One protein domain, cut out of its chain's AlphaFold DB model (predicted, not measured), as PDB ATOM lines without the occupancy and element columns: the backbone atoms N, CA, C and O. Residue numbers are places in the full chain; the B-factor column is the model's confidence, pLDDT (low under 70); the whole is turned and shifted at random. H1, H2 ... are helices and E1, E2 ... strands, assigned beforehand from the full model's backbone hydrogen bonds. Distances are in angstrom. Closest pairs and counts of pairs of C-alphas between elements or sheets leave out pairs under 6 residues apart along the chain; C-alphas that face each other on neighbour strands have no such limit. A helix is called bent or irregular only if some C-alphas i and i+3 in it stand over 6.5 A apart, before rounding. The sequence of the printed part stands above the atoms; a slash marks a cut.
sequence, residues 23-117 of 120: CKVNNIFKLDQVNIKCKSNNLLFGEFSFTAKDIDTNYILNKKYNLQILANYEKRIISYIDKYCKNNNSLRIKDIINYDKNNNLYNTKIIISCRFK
ATOM      1  N   CYS A  23     180.575  75.123 178.386       89.56
ATOM      2  CA  CYS A  23     180.418  75.803 177.116       89.56
ATOM      3  C   CYS A  23     179.361  75.072 176.300       89.56
ATOM      4  O   CYS A  23     179.299  73.841 176.322       89.56
ATOM      5  N   LYS A  24     178.553  75.815 175.545       90.44
ATOM      6  CA  LYS A  24     177.509  75.239 174.702       90.44
ATOM      7  C   LYS A  24     177.642  75.712 173.258       90.44
ATOM      8  O   LYS A  24     177.823  76.898 173.000       90.44
ATOM      9  N   VAL A  25     177.508  74.780 172.322       91.44
ATOM     10  CA  VAL A  25     177.429  75.001 170.879       91.44
ATOM     11  C   VAL A  25     176.085  74.460 170.406       91.44
ATOM     12  O   VAL A  25     175.895  73.252 170.342       91.44
ATOM     13  N   ASN A  26     175.151  75.351 170.064       88.38
ATOM     14  CA  ASN A  26     173.770  74.981 169.713       88.38
ATOM     15  C   ASN A  26     173.632  74.275 168.349       88.38
ATOM     16  O   ASN A  26     172.599  73.677 168.065       88.38
ATOM     17  N   ASN A  27     174.633  74.396 167.475       91.62
ATOM     18  CA  ASN A  27     174.670  73.676 166.209       91.62
ATOM     19  C   ASN A  27     176.119  73.402 165.803       91.62
ATOM     20  O   ASN A  27     176.809  74.294 165.302       91.62
ATOM     21  N   ILE A  28     176.570  72.162 165.985       91.56
ATOM     22  CA  ILE A  28     177.947  71.765 165.654       91.56
ATOM     23  C   ILE A  28     178.274  71.843 164.154       91.56
ATOM     24  O   ILE A  28     179.442  71.814 163.779       91.56
ATOM     25  N   PHE A  29     177.269  71.967 163.284       88.38
ATOM     26  CA  PHE A  29     177.450  72.067 161.835       88.38
ATOM     27  C   PHE A  29     177.515  73.510 161.319       88.38
ATOM     28  O   PHE A  29     177.724  73.702 160.126       88.38
ATOM     29  N   LYS A  30     177.334  74.518 162.185       82.06
ATOM     30  CA  LYS A  30     177.386  75.954 161.830       82.06
ATOM     31  C   LYS A  30     178.606  76.671 162.425       82.06
ATOM     32  O   LYS A  30     178.582  77.874 162.662       82.06
ATOM     33  N   LEU A  31     179.670  75.927 162.717       68.12
ATOM     34  CA  LEU A  31     180.808  76.427 163.492       68.12
ATOM     35  C   LEU A  31     181.745  77.360 162.729       68.12
ATOM     36  O   LEU A  31     182.460  78.128 163.364       68.12
ATOM     37  N   ASP A  32     181.683  77.375 161.399       62.22
ATOM     38  CA  ASP A  32     182.449  78.313 160.566       62.22
ATOM     39  C   ASP A  32     182.039  79.781 160.812       62.22
ATOM     40  O   ASP A  32     182.718  80.706 160.380       62.22
ATOM     41  N   GLN A  33     180.944  79.999 161.549       56.19
ATOM     42  CA  GLN A  33     180.384  81.308 161.883       56.19
ATOM     43  C   GLN A  33     180.582  81.699 163.363       56.19
ATOM     44  O   GLN A  33     180.179  82.794 163.754       56.19
ATOM     45  N   VAL A  34     181.169  80.836 164.212       58.28
ATOM     46  CA  VAL A  34     181.224  81.054 165.672       58.28
ATOM     47  C   VAL A  34     182.599  80.711 166.253       58.28
ATOM     48  O   VAL A  34     182.965  79.545 166.390       58.28
ATOM     49  N   ASN A  35     183.331  81.732 166.709       67.62
ATOM     50  CA  ASN A  35     184.477  81.534 167.598       67.62
ATOM     51  C   ASN A  35     183.978  81.032 168.961       67.62
ATOM     52  O   ASN A  35     183.383  81.787 169.733       67.62
ATOM     53  N   ILE A  36     184.216  79.752 169.264       77.06
ATOM     54  CA  ILE A  36     183.859  79.154 170.555       77.06
ATOM     55  C   ILE A  36     184.754  79.770 171.638       77.06
ATOM     56  O   ILE A  36     185.917  79.400 171.788       77.06
ATOM     57  N   LYS A  37     184.201  80.694 172.430       79.19
ATOM     58  CA  LYS A  37     184.861  81.241 173.624       79.19
ATOM     59  C   LYS A  37     184.723  80.252 174.784       79.19
ATOM     60  O   LYS A  37     183.892  80.441 175.666       79.19
ATOM     61  N   CYS A  38     185.500  79.172 174.751       86.88
ATOM     62  CA  CYS A  38     185.529  78.164 175.810       86.88
ATOM     63  C   CYS A  38     186.914  78.086 176.450       86.88
ATOM     64  O   CYS A  38     187.927  78.110 175.751       86.88
ATOM     65  N   LYS A  39     186.979  77.991 177.782       88.12
ATOM     66  CA  LYS A  39     188.257  77.788 178.473       88.12
ATOM     67  C   LYS A  39     188.716  76.343 178.277       88.12
ATOM     68  O   LYS A  39     187.908  75.414 178.242       88.12
ATOM     69  N   SER A  40     190.029  76.150 178.155       88.00
ATOM     70  CA  SER A  40     190.630  74.813 178.089       88.00
ATOM     71  C   SER A  40     190.126  73.939 179.235       88.00
ATOM     72  O   SER A  40     190.089  74.394 180.373       88.00
ATOM     73  N   ASN A  41     189.801  72.677 178.950       89.69
ATOM     74  CA  ASN A  41     189.332  71.699 179.938       89.69
ATOM     75  C   ASN A  41     187.927  71.936 180.526       89.69
ATOM     76  O   ASN A  41     187.439  71.061 181.248       89.69
ATOM     77  N   ASN A  42     187.240  73.029 180.186       91.12
ATOM     78  CA  ASN A  42     185.823  73.166 180.519       91.12
ATOM     79  C   ASN A  42     185.008  72.082 179.808       91.12
ATOM     80  O   ASN A  42     185.410  71.541 178.767       91.12
ATOM     81  N   LEU A  43     183.860  71.748 180.390       92.44
ATOM     82  CA  LEU A  43     182.912  70.845 179.757       92.44
ATOM     83  C   LEU A  43     182.312  71.549 178.536       92.44
ATOM     84  O   LEU A  43     181.802  72.659 178.646       92.44
ATOM     85  N   LEU A  44     182.397  70.932 177.366       93.12
ATOM     86  CA  LEU A  44     181.828  71.437 176.125       93.12
ATOM     87  C   LEU A  44     180.666  70.541 175.713       93.12
ATOM     88  O   LEU A  44     180.846  69.337 175.541       93.12
ATOM     89  N   PHE A  45     179.502  71.150 175.516       94.38
ATOM     90  CA  PHE A  45     178.317  70.531 174.941       94.38
ATOM     91  C   PHE A  45     178.104  71.051 173.523       94.38
ATOM     92  O   PHE A  45     177.771  72.219 173.331       94.38
ATOM     93  N   GLY A  46     178.277  70.191 172.531       94.56
ATOM     94  CA  GLY A  46     177.849  70.437 171.162       94.56
ATOM     95  C   GLY A  46     176.534  69.737 170.893       94.56
ATOM     96  O   GLY A  46     176.399  68.560 171.199       94.56
ATOM     97  N   GLU A  47     175.568  70.429 170.308       95.88
ATOM     98  CA  GLU A  47     174.307  69.818 169.902       95.88
ATOM     99  C   GLU A  47     173.977  70.108 168.442       95.88
ATOM    100  O   GLU A  47     174.484  71.058 167.844       95.88
ATOM    101  N   PHE A  48     173.137  69.260 167.860       95.25
ATOM    102  CA  PHE A  48     172.392  69.553 166.643       95.25
ATOM    103  C   PHE A  48     171.064  68.800 166.675       95.25
ATOM    104  O   PHE A  48     170.932  67.792 167.372       95.25
ATOM    105  N   SER A  49     170.096  69.286 165.906       95.06
ATOM    106  CA  SER A  49     168.788  68.652 165.791       95.06
ATOM    107  C   SER A  49     168.396  68.476 164.335       95.06
ATOM    108  O   SER A  49     168.792  69.270 163.477       95.06
ATOM    109  N   PHE A  50     167.600  67.451 164.077       94.31
ATOM    110  CA  PHE A  50     166.973  67.196 162.790       94.31
ATOM    111  C   PHE A  50     165.589  66.588 163.001       94.31
ATOM    112  O   PHE A  50     165.274  66.074 164.077       94.31
ATOM    113  N   THR A  51     164.777  66.655 161.954       95.00
ATOM    114  CA  THR A  51     163.429  66.100 161.942       95.00
ATOM    115  C   THR A  51     163.332  65.078 160.817       95.00
ATOM    116  O   THR A  51     163.841  65.320 159.722       95.00
ATOM    117  N   ALA A  52     162.696  63.942 161.084       93.75
ATOM    118  CA  ALA A  52     162.517  62.858 160.122       93.75
ATOM    119  C   ALA A  52     161.114  62.247 160.240       93.75
ATOM    120  O   ALA A  52     160.465  62.369 161.277       93.75
ATOM    121  N   LYS A  53     160.642  61.598 159.169       93.69
ATOM    122  CA  LYS A  53     159.375  60.846 159.190       93.69
ATOM    123  C   LYS A  53     159.487  59.556 159.998       93.69
ATOM    124  O   LYS A  53     158.564  59.216 160.722       93.69
ATOM    125  N   ASP A  54     160.643  58.909 159.917       90.44
ATOM    126  CA  ASP A  54     160.966  57.675 160.624       90.44
ATOM    127  C   ASP A  54     162.143  57.903 161.577       90.44
ATOM    128  O   ASP A  54     162.947  58.822 161.387       90.44
ATOM    129  N   ILE A  55     162.259  57.062 162.606       86.81
ATOM    130  CA  ILE A  55     163.398  57.106 163.526       86.81
ATOM    131  C   ILE A  55     164.646  56.594 162.798       86.81
ATOM    132  O   ILE A  55     164.707  55.428 162.409       86.81
ATOM    133  N   ASP A  56     165.669  57.442 162.672       82.44
ATOM    134  CA  ASP A  56     166.991  56.987 162.237       82.44
ATOM    135  C   ASP A  56     167.653  56.203 163.377       82.44
ATOM    136  O   ASP A  56     167.925  56.743 164.449       82.44
ATOM    137  N   THR A  57     167.871  54.910 163.146       86.69
ATOM    138  CA  THR A  57     168.518  53.985 164.090       86.69
ATOM    139  C   THR A  57     169.776  53.353 163.500       86.69
ATOM    140  O   THR A  57     170.318  52.399 164.063       86.69
ATOM    141  N   ASN A  58     170.268  53.864 162.366       93.88
ATOM    142  CA  ASN A  58     171.455  53.315 161.723       93.88
ATOM    143  C   ASN A  58     172.729  53.829 162.408       93.88
ATOM    144  O   ASN A  58     173.385  54.770 161.950       93.88
ATOM    145  N   TYR A  59     173.064  53.208 163.536       94.62
ATOM    146  CA  TYR A  59     174.258  53.509 164.312       94.62
ATOM    147  C   TYR A  59     175.450  52.667 163.863       94.62
ATOM    148  O   TYR A  59     175.366  51.447 163.728       94.62
ATOM    149  N   ILE A  60     176.600  53.319 163.729       95.88
ATOM    150  CA  ILE A  60     177.889  52.680 163.473       95.88
ATOM    151  C   ILE A  60     178.841  52.904 164.644       95.88
ATOM    152  O   ILE A  60     178.836  53.954 165.291       95.88
ATOM    153  N   LEU A  61     179.673  51.899 164.923       96.00
ATOM    154  CA  LEU A  61     180.717  51.995 165.937       96.00
ATOM    155  C   LEU A  61     181.951  52.680 165.350       96.00
ATOM    156  O   LEU A  61     182.685  52.094 164.550       96.00
ATOM    157  N   ASN A  62     182.241  53.888 165.822       93.88
ATOM    158  CA  ASN A  62     183.500  54.544 165.524       93.88
ATOM    159  C   ASN A  62     184.606  53.999 166.440       93.88
ATOM    160  O   ASN A  62     184.668  54.321 167.628       93.88
ATOM    161  N   LYS A  63     185.503  53.180 165.879       92.75
ATOM    162  CA  LYS A  63     186.569  52.497 166.636       92.75
ATOM    163  C   LYS A  63     187.583  53.448 167.281       92.75
ATOM    164  O   LYS A  63     188.109  53.123 168.337       92.75
ATOM    165  N   LYS A  64     187.845  54.616 166.676       92.00
ATOM    166  CA  LYS A  64     188.812  55.608 167.190       92.00
ATOM    167  C   LYS A  64     188.387  56.147 168.556       92.00
ATOM    168  O   LYS A  64     189.231  56.321 169.427       92.00
ATOM    169  N   TYR A  65     187.089  56.395 168.727       92.38
ATOM    170  CA  TYR A  65     186.529  56.974 169.950       92.38
ATOM    171  C   TYR A  65     185.724  55.996 170.802       92.38
ATOM    172  O   TYR A  65     185.332  56.349 171.912       92.38
ATOM    173  N   ASN A  66     185.488  54.782 170.299       92.06
ATOM    174  CA  ASN A  66     184.613  53.787 170.907       92.06
ATOM    175  C   ASN A  66     183.201  54.345 171.188       92.06
ATOM    176  O   ASN A  66     182.686  54.256 172.301       92.06
ATOM    177  N   LEU A  67     182.598  54.975 170.174       92.81
ATOM    178  CA  LEU A  67     181.271  55.597 170.257       92.81
ATOM    179  C   LEU A  67     180.351  55.072 169.169       92.81
ATOM    180  O   LEU A  67     180.779  54.880 168.032       92.81
ATOM    181  N   GLN A  68     179.076  54.913 169.513       94.69
ATOM    182  CA  GLN A  68     178.014  54.719 168.535       94.69
ATOM    183  C   GLN A  68     177.581  56.077 167.984       94.69
ATOM    184  O   GLN A  68     177.349  57.017 168.745       94.69
ATOM    185  N   ILE A  69     177.521  56.185 166.659       94.81
ATOM    186  CA  ILE A  69     177.217  57.426 165.948       94.81
ATOM    187  C   ILE A  69     176.243  57.108 164.818       94.81
ATOM    188  O   ILE A  69     176.437  56.117 164.120       94.81
ATOM    189  N   LEU A  70     175.224  57.944 164.604       94.31
ATOM    190  CA  LEU A  70     174.372  57.824 163.420       94.31
ATOM    191  C   LEU A  70     175.212  57.959 162.145       94.31
ATOM    192  O   LEU A  70     175.897  58.971 161.953       94.31
ATOM    193  N   ALA A  71     175.123  56.962 161.266       94.19
ATOM    194  CA  ALA A  71     175.953  56.845 160.070       94.19
ATOM    195  C   ALA A  71     175.898  58.107 159.195       94.19
ATOM    196  O   ALA A  71     176.929  58.622 158.763       94.19
ATOM    197  N   ASN A  72     174.700  58.674 159.029       93.19
ATOM    198  CA  ASN A  72     174.454  59.871 158.222       93.19
ATOM    199  C   ASN A  72     175.207  61.122 158.715       93.19
ATOM    200  O   ASN A  72     175.454  62.050 157.942       93.19
ATOM    201  N   TYR A  73     175.600  61.156 159.990       94.19
ATOM    202  CA  TYR A  73     176.256  62.304 160.616       94.19
ATOM    203  C   TYR A  73     177.704  62.037 161.031       94.19
ATOM    204  O   TYR A  73     178.366  62.970 161.496       94.19
ATOM    205  N   GLU A  74     178.222  60.818 160.830       93.94
ATOM    206  CA  GLU A  74     179.529  60.392 161.342       93.94
ATOM    207  C   GLU A  74     180.634  61.385 160.989       93.94
ATOM    208  O   GLU A  74     181.263  61.955 161.879       93.94
ATOM    209  N   LYS A  75     180.828  61.669 159.696       93.75
ATOM    210  CA  LYS A  75     181.906  62.551 159.226       93.75
ATOM    211  C   LYS A  75     181.898  63.913 159.928       93.75
ATOM    212  O   LYS A  75     182.953  64.435 160.284       93.75
ATOM    213  N   ARG A  76     180.716  64.499 160.136       93.69
ATOM    214  CA  ARG A  76     180.580  65.835 160.734       93.69
ATOM    215  C   ARG A  76     180.770  65.795 162.250       93.69
ATOM    216  O   ARG A  76     181.433  66.671 162.797       93.69
ATOM    217  N   ILE A  77     180.236  64.768 162.910       95.19
ATOM    218  CA  ILE A  77     180.422  64.530 164.347       95.19
ATOM    219  C   ILE A  77     181.906  64.309 164.657       95.19
ATOM    220  O   ILE A  77     182.453  64.959 165.545       95.19
ATOM    221  N   ILE A  78     182.584  63.466 163.880       94.56
ATOM    222  CA  ILE A  78     184.018  63.203 164.031       94.56
ATOM    223  C   ILE A  78     184.839  64.464 163.774       94.56
ATOM    224  O   ILE A  78     185.726  64.776 164.564       94.56
ATOM    225  N   SER A  79     184.506  65.246 162.744       93.00
ATOM    226  CA  SER A  79     185.183  66.522 162.493       93.00
ATOM    227  C   SER A  79     185.049  67.500 163.668       93.00
ATOM    228  O   SER A  79     186.015  68.191 163.991       93.00
ATOM    229  N   TYR A  80     183.879  67.564 164.311       92.88
ATOM    230  CA  TYR A  80     183.671  68.381 165.508       92.88
ATOM    231  C   TYR A  80     184.525  67.892 166.687       92.88
ATOM    232  O   TYR A  80     185.213  68.690 167.328       92.88
ATOM    233  N   ILE A  81     184.513  66.581 166.939       94.25
ATOM    234  CA  ILE A  81     185.272  65.946 168.020       94.25
ATOM    235  C   ILE A  81     186.774  66.177 167.828       94.25
ATOM    236  O   ILE A  81     187.432  66.673 168.740       94.25
ATOM    237  N   ASP A  82     187.312  65.889 166.643       93.06
ATOM    238  CA  ASP A  82     188.737  66.046 166.324       93.06
ATOM    239  C   ASP A  82     189.223  67.488 166.559       93.06
ATOM    240  O   ASP A  82     190.345  67.714 167.035       93.06
ATOM    241  N   LYS A  83     188.365  68.464 166.240       91.25
ATOM    242  CA  LYS A  83     188.681  69.891 166.329       91.25
ATOM    243  C   LYS A  83     188.620  70.422 167.761       91.25
ATOM    244  O   LYS A  83     189.518  71.160 168.158       91.25
ATOM    245  N   TYR A  84     187.595  70.061 168.534       91.81
ATOM    246  CA  TYR A  84     187.287  70.744 169.800       91.81
ATOM    247  C   TYR A  84     187.337  69.865 171.047       91.81
ATOM    248  O   TYR A  84     187.343  70.398 172.157       91.81
ATOM    249  N   CYS A  85     187.388  68.543 170.914       93.12
ATOM    250  CA  CYS A  85     187.394  67.633 172.052       93.12
ATOM    251  C   CYS A  85     188.796  67.095 172.340       93.12
ATOM    252  O   CYS A  85     189.587  66.797 171.443       93.12
ATOM    253  N   LYS A  86     189.117  66.935 173.626       92.50
ATOM    254  CA  LYS A  86     190.277  66.137 174.036       92.50
ATOM    255  C   LYS A  86     189.979  64.657 173.794       92.50
ATOM    256  O   LYS A  86     188.887  64.190 174.108       92.50
ATOM    257  N   ASN A  87     190.969  63.918 173.296       83.88
ATOM    258  CA  ASN A  87     190.878  62.467 173.167       83.88
ATOM    259  C   ASN A  87     191.114  61.810 174.538       83.88
ATOM    260  O   ASN A  87     192.238  61.458 174.885       83.88
ATOM    261  N   ASN A  88     190.071  61.757 175.362       82.25
ATOM    262  CA  ASN A  88     190.089  61.132 176.681       82.25
ATOM    263  C   ASN A  88     188.733  60.469 176.976       82.25
ATOM    264  O   ASN A  88     187.773  60.597 176.216       82.25
ATOM    265  N   ASN A  89     188.617  59.835 178.141       82.75
ATOM    266  CA  ASN A  89     187.411  59.098 178.534       82.75
ATOM    267  C   ASN A  89     186.185  59.988 178.842       82.75
ATOM    268  O   ASN A  89     185.174  59.456 179.300       82.75
ATOM    269  N   SER A  90     186.242  61.309 178.614       87.94
ATOM    270  CA  SER A  90     185.124  62.238 178.875       87.94
ATOM    271  C   SER A  90     184.129  62.364 177.721       87.94
ATOM    272  O   SER A  90     183.033  62.878 177.920       87.94
ATOM    273  N   LEU A  91     184.503  61.908 176.524       95.44
ATOM    274  CA  LEU A  91     183.677  62.044 175.332       95.44
ATOM    275  C   LEU A  91     182.432  61.144 175.418       95.44
ATOM    276  O   LEU A  91     182.541  59.938 175.645       95.44
ATOM    277  N   ARG A  92     181.243  61.722 175.246       95.44
ATOM    278  CA  ARG A  92     179.953  61.013 175.217       95.44
ATOM    279  C   ARG A  92     179.065  61.592 174.126       95.44
ATOM    280  O   ARG A  92     179.127  62.789 173.858       95.44
ATOM    281  N   ILE A  93     178.217  60.744 173.555       95.88
ATOM    282  CA  ILE A  93     177.156  61.127 172.622       95.88
ATOM    283  C   ILE A  93     175.844  60.602 173.196       95.88
ATOM    284  O   ILE A  93     175.795  59.477 173.697       95.88
ATOM    285  N   LYS A  94     174.814  61.443 173.197       95.00
ATOM    286  CA  LYS A  94     173.459  61.106 173.628       95.00
ATOM    287  C   LYS A  94     172.457  61.658 172.636       95.00
ATOM    288  O   LYS A  94     172.565  62.820 172.248       95.00
ATOM    289  N   ASP A  95     171.433  60.866 172.369       94.19
ATOM    290  CA  ASP A  95     170.351  61.240 171.474       94.19
ATOM    291  C   ASP A  95     169.052  61.348 172.275       94.19
ATOM    292  O   ASP A  95     168.782  60.544 173.169       94.19
ATOM    293  N   ILE A  96     168.255  62.370 171.975       94.88
ATOM    294  CA  ILE A  96     166.919  62.584 172.529       94.88
ATOM    295  C   ILE A  96     165.961  62.619 171.349       94.88
ATOM    296  O   ILE A  96     166.051  63.516 170.512       94.88
ATOM    297  N   ILE A  97     165.058  61.647 171.284       95.25
ATOM    298  CA  ILE A  97     164.122  61.476 170.173       95.25
ATOM    299  C   ILE A  97     162.716  61.719 170.710       95.25
ATOM    300  O   ILE A  97     162.252  60.998 171.589       95.25
ATOM    301  N   ASN A  98     162.043  62.733 170.175       95.88
ATOM    302  CA  ASN A  98     160.687  63.107 170.562       95.88
ATOM    303  C   ASN A  98     159.753  62.984 169.362       95.88
ATOM    304  O   ASN A  98     160.001  63.589 168.323       95.88
ATOM    305  N   TYR A  99     158.656  62.247 169.515       96.19
ATOM    306  CA  TYR A  99     157.629  62.153 168.483       96.19
ATOM    307  C   TYR A  99     156.641  63.323 168.589       96.19
ATOM    308  O   TYR A  99     155.976  63.498 169.613       96.19
ATOM    309  N   ASP A 100     156.545  64.119 167.529       95.06
ATOM    310  CA  ASP A 100     155.567  65.189 167.363       95.06
ATOM    311  C   ASP A 100     154.314  64.643 166.675       95.06
ATOM    312  O   ASP A 100     154.271  64.440 165.459       95.06
ATOM    313  N   LYS A 101     153.271  64.428 167.480       93.94
ATOM    314  CA  LYS A 101     151.983  63.891 167.028       93.94
ATOM    315  C   LYS A 101     151.253  64.809 166.048       93.94
ATOM    316  O   LYS A 101     150.499  64.299 165.229       93.94
ATOM    317  N   ASN A 102     151.453  66.125 166.129       96.31
ATOM    318  CA  ASN A 102     150.720  67.082 165.294       96.31
ATOM    319  C   ASN A 102     151.226  67.051 163.853       96.31
ATOM    320  O   ASN A 102     150.442  67.163 162.915       96.31
ATOM    321  N   ASN A 103     152.537  66.876 163.693       95.00
ATOM    322  CA  ASN A 103     153.189  66.857 162.388       95.00
ATOM    323  C   ASN A 103     153.495  65.438 161.885       95.00
ATOM    324  O   ASN A 103     153.892  65.289 160.732       95.00
ATOM    325  N   ASN A 104     153.294  64.407 162.721       94.88
ATOM    326  CA  ASN A 104     153.675  63.017 162.454       94.88
ATOM    327  C   ASN A 104     155.169  62.901 162.088       94.88
ATOM    328  O   ASN A 104     155.540  62.362 161.045       94.88
ATOM    329  N   LEU A 105     156.025  63.493 162.927       96.56
ATOM    330  CA  LEU A 105     157.472  63.562 162.720       96.56
ATOM    331  C   LEU A 105     158.232  63.230 164.005       96.56
ATOM    332  O   LEU A 105     157.782  63.528 165.110       96.56
ATOM    333  N   TYR A 106     159.434  62.686 163.862       95.75
ATOM    334  CA  TYR A 106     160.392  62.518 164.948       95.75
ATOM    335  C   TYR A 106     161.381  63.677 164.958       95.75
ATOM    336  O   TYR A 106     162.086  63.921 163.980       95.75
ATOM    337  N   ASN A 107     161.447  64.377 166.085       95.88
ATOM    338  CA  ASN A 107     162.428  65.410 166.369       95.88
ATOM    339  C   ASN A 107     163.573  64.794 167.167       95.88
ATOM    340  O   ASN A 107     163.416  64.479 168.350       95.88
ATOM    341  N   THR A 108     164.726  64.654 166.527       95.75
ATOM    342  CA  THR A 108     165.923  64.085 167.140       95.75
ATOM    343  C   THR A 108     166.906  65.191 167.471       95.75
ATOM    344  O   THR A 108     167.240  66.022 166.626       95.75
ATOM    345  N   LYS A 109     167.394  65.191 168.708       95.94
ATOM    346  CA  LYS A 109     168.469  66.055 169.184       95.94
ATOM    347  C   LYS A 109     169.653  65.201 169.604       95.94
ATOM    348  O   LYS A 109     169.524  64.390 170.514       95.94
ATOM    349  N   ILE A 110     170.805  65.438 168.992       96.25
ATOM    350  CA  ILE A 110     172.069  64.805 169.368       96.25
ATOM    351  C   ILE A 110     172.876  65.778 170.210       96.25
ATOM    352  O   ILE A 110     172.998  66.956 169.869       96.25
ATOM    353  N   ILE A 111     173.436  65.276 171.305       96.94
ATOM    354  CA  ILE A 111     174.274  66.008 172.248       96.94
ATOM    355  C   ILE A 111     175.604  65.271 172.369       96.94
ATOM    356  O   ILE A 111     175.660  64.116 172.782       96.94
ATOM    357  N   ILE A 112     176.686  65.968 172.055       96.31
ATOM    358  CA  ILE A 112     178.066  65.526 172.212       96.31
ATOM    359  C   ILE A 112     178.644  66.297 173.392       96.31
ATOM    360  O   ILE A 112     178.681  67.527 173.372       96.31
ATOM    361  N   SER A 113     179.112  65.595 174.416       95.62
ATOM    362  CA  SER A 113     179.793  66.207 175.557       95.62
ATOM    363  C   SER A 113     181.240  65.748 175.625       95.62
ATOM    364  O   SER A 113     181.498  64.549 175.523       95.62
ATOM    365  N   CYS A 114     182.174  66.669 175.838       95.12
ATOM    366  CA  CYS A 114     183.591  66.354 176.006       95.12
ATOM    367  C   CYS A 114     184.316  67.443 176.802       95.12
ATOM    368  O   CYS A 114     183.787  68.529 177.027       95.12
ATOM    369  N   ARG A 115     185.561  67.187 177.205       94.19
ATOM    370  CA  ARG A 115     186.455  68.243 177.699       94.19
ATOM    371  C   ARG A 115     187.011  69.042 176.522       94.19
ATOM    372  O   ARG A 115     187.584  68.454 175.601       94.19
ATOM    373  N   PHE A 116     186.891  70.368 176.578       92.75
ATOM    374  CA  PHE A 116     187.361  71.249 175.513       92.75
ATOM    375  C   PHE A 116     188.881  71.163 175.339       92.75
ATOM    376  O   PHE A 116     189.660  71.331 176.289       92.75
ATOM    377  N   LYS A 117     189.301  70.916 174.100       90.06
ATOM    378  CA  LYS A 117     190.672  71.063 173.625       90.06
ATOM    379  C   LYS A 117     190.814  72.501 173.151       90.06
ATOM    380  O   LYS A 117     190.237  72.875 172.137       90.06
TER     381      LYS A 117
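What this domain is: This is residues 23 to 117 of the 120 residues of an uncharacterized protein of Rickettsiales bacterium (UniProt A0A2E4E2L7). A long, twisted sheet, with E2, E6 and E5 side by side and short E1 at its E2 edge, runs along the longest axis. The irregular helix H1 grazes this sheet with one part, and the small two-stranded hairpin of E3 and E4 lies by the helix's beginning. The printed part has 95 residues, with one named helix and six named strands in the order E1, E2, E3, E4, H1, E5, E6. The large sheet has the order E1, E2, E6, E5 and is mixed; the class is mixed, helices and strands. The whole is compact, with a radius of gyration of the C-alphas of 13.9 A, and spans 42 by 29 by 20 A.

Where its parts are: E1, residues 23 to 25, begins with C-alpha 23 at (180.418, 75.803, 177.116). E2, residues 43 to 52, is 29.4 A long. E3 is residues 59 to 62 and E4 residues 67 to 70. H1, residues 71 to 84, is 20.4 A long. E5, residues 92 to 100, is 26.0 A long, and E6, residues 105 to 115, is 33.0 A long, ending with C-alpha 115 at (186.455, 68.243, 177.699).

How they stand to each other: E1 is parallel to E2, with N 25 and O 45 at 2.8 A. E2 is antiparallel to E6, with N 46 and O 112 at 2.8 A. E5 and E6 form an antiparallel hairpin, with N 96 and O 109 at 2.8 A. E3 and E4 form another hairpin, with N 60 and O 69 at 2.8 A. The closest C-alphas of E4 and E5, Leu 67 and Ile 93, are 7.3 A apart. H1 only grazes the large sheet, with residues 77 to 84. H1 is irregular, C-alphas 72 and 75 being 8.0 A apart, and 8 of its 10 O i to N i+4 pairs are within hydrogen-bond range.

The domain as a whole: The C-alphas farthest apart, of Ser 40 and Asn 102, are 42.6 A apart. The printed part has no cut. The link from E1 to E2, residues 26 to 42, is long. Residues 31 to 35 have pLDDT under 70.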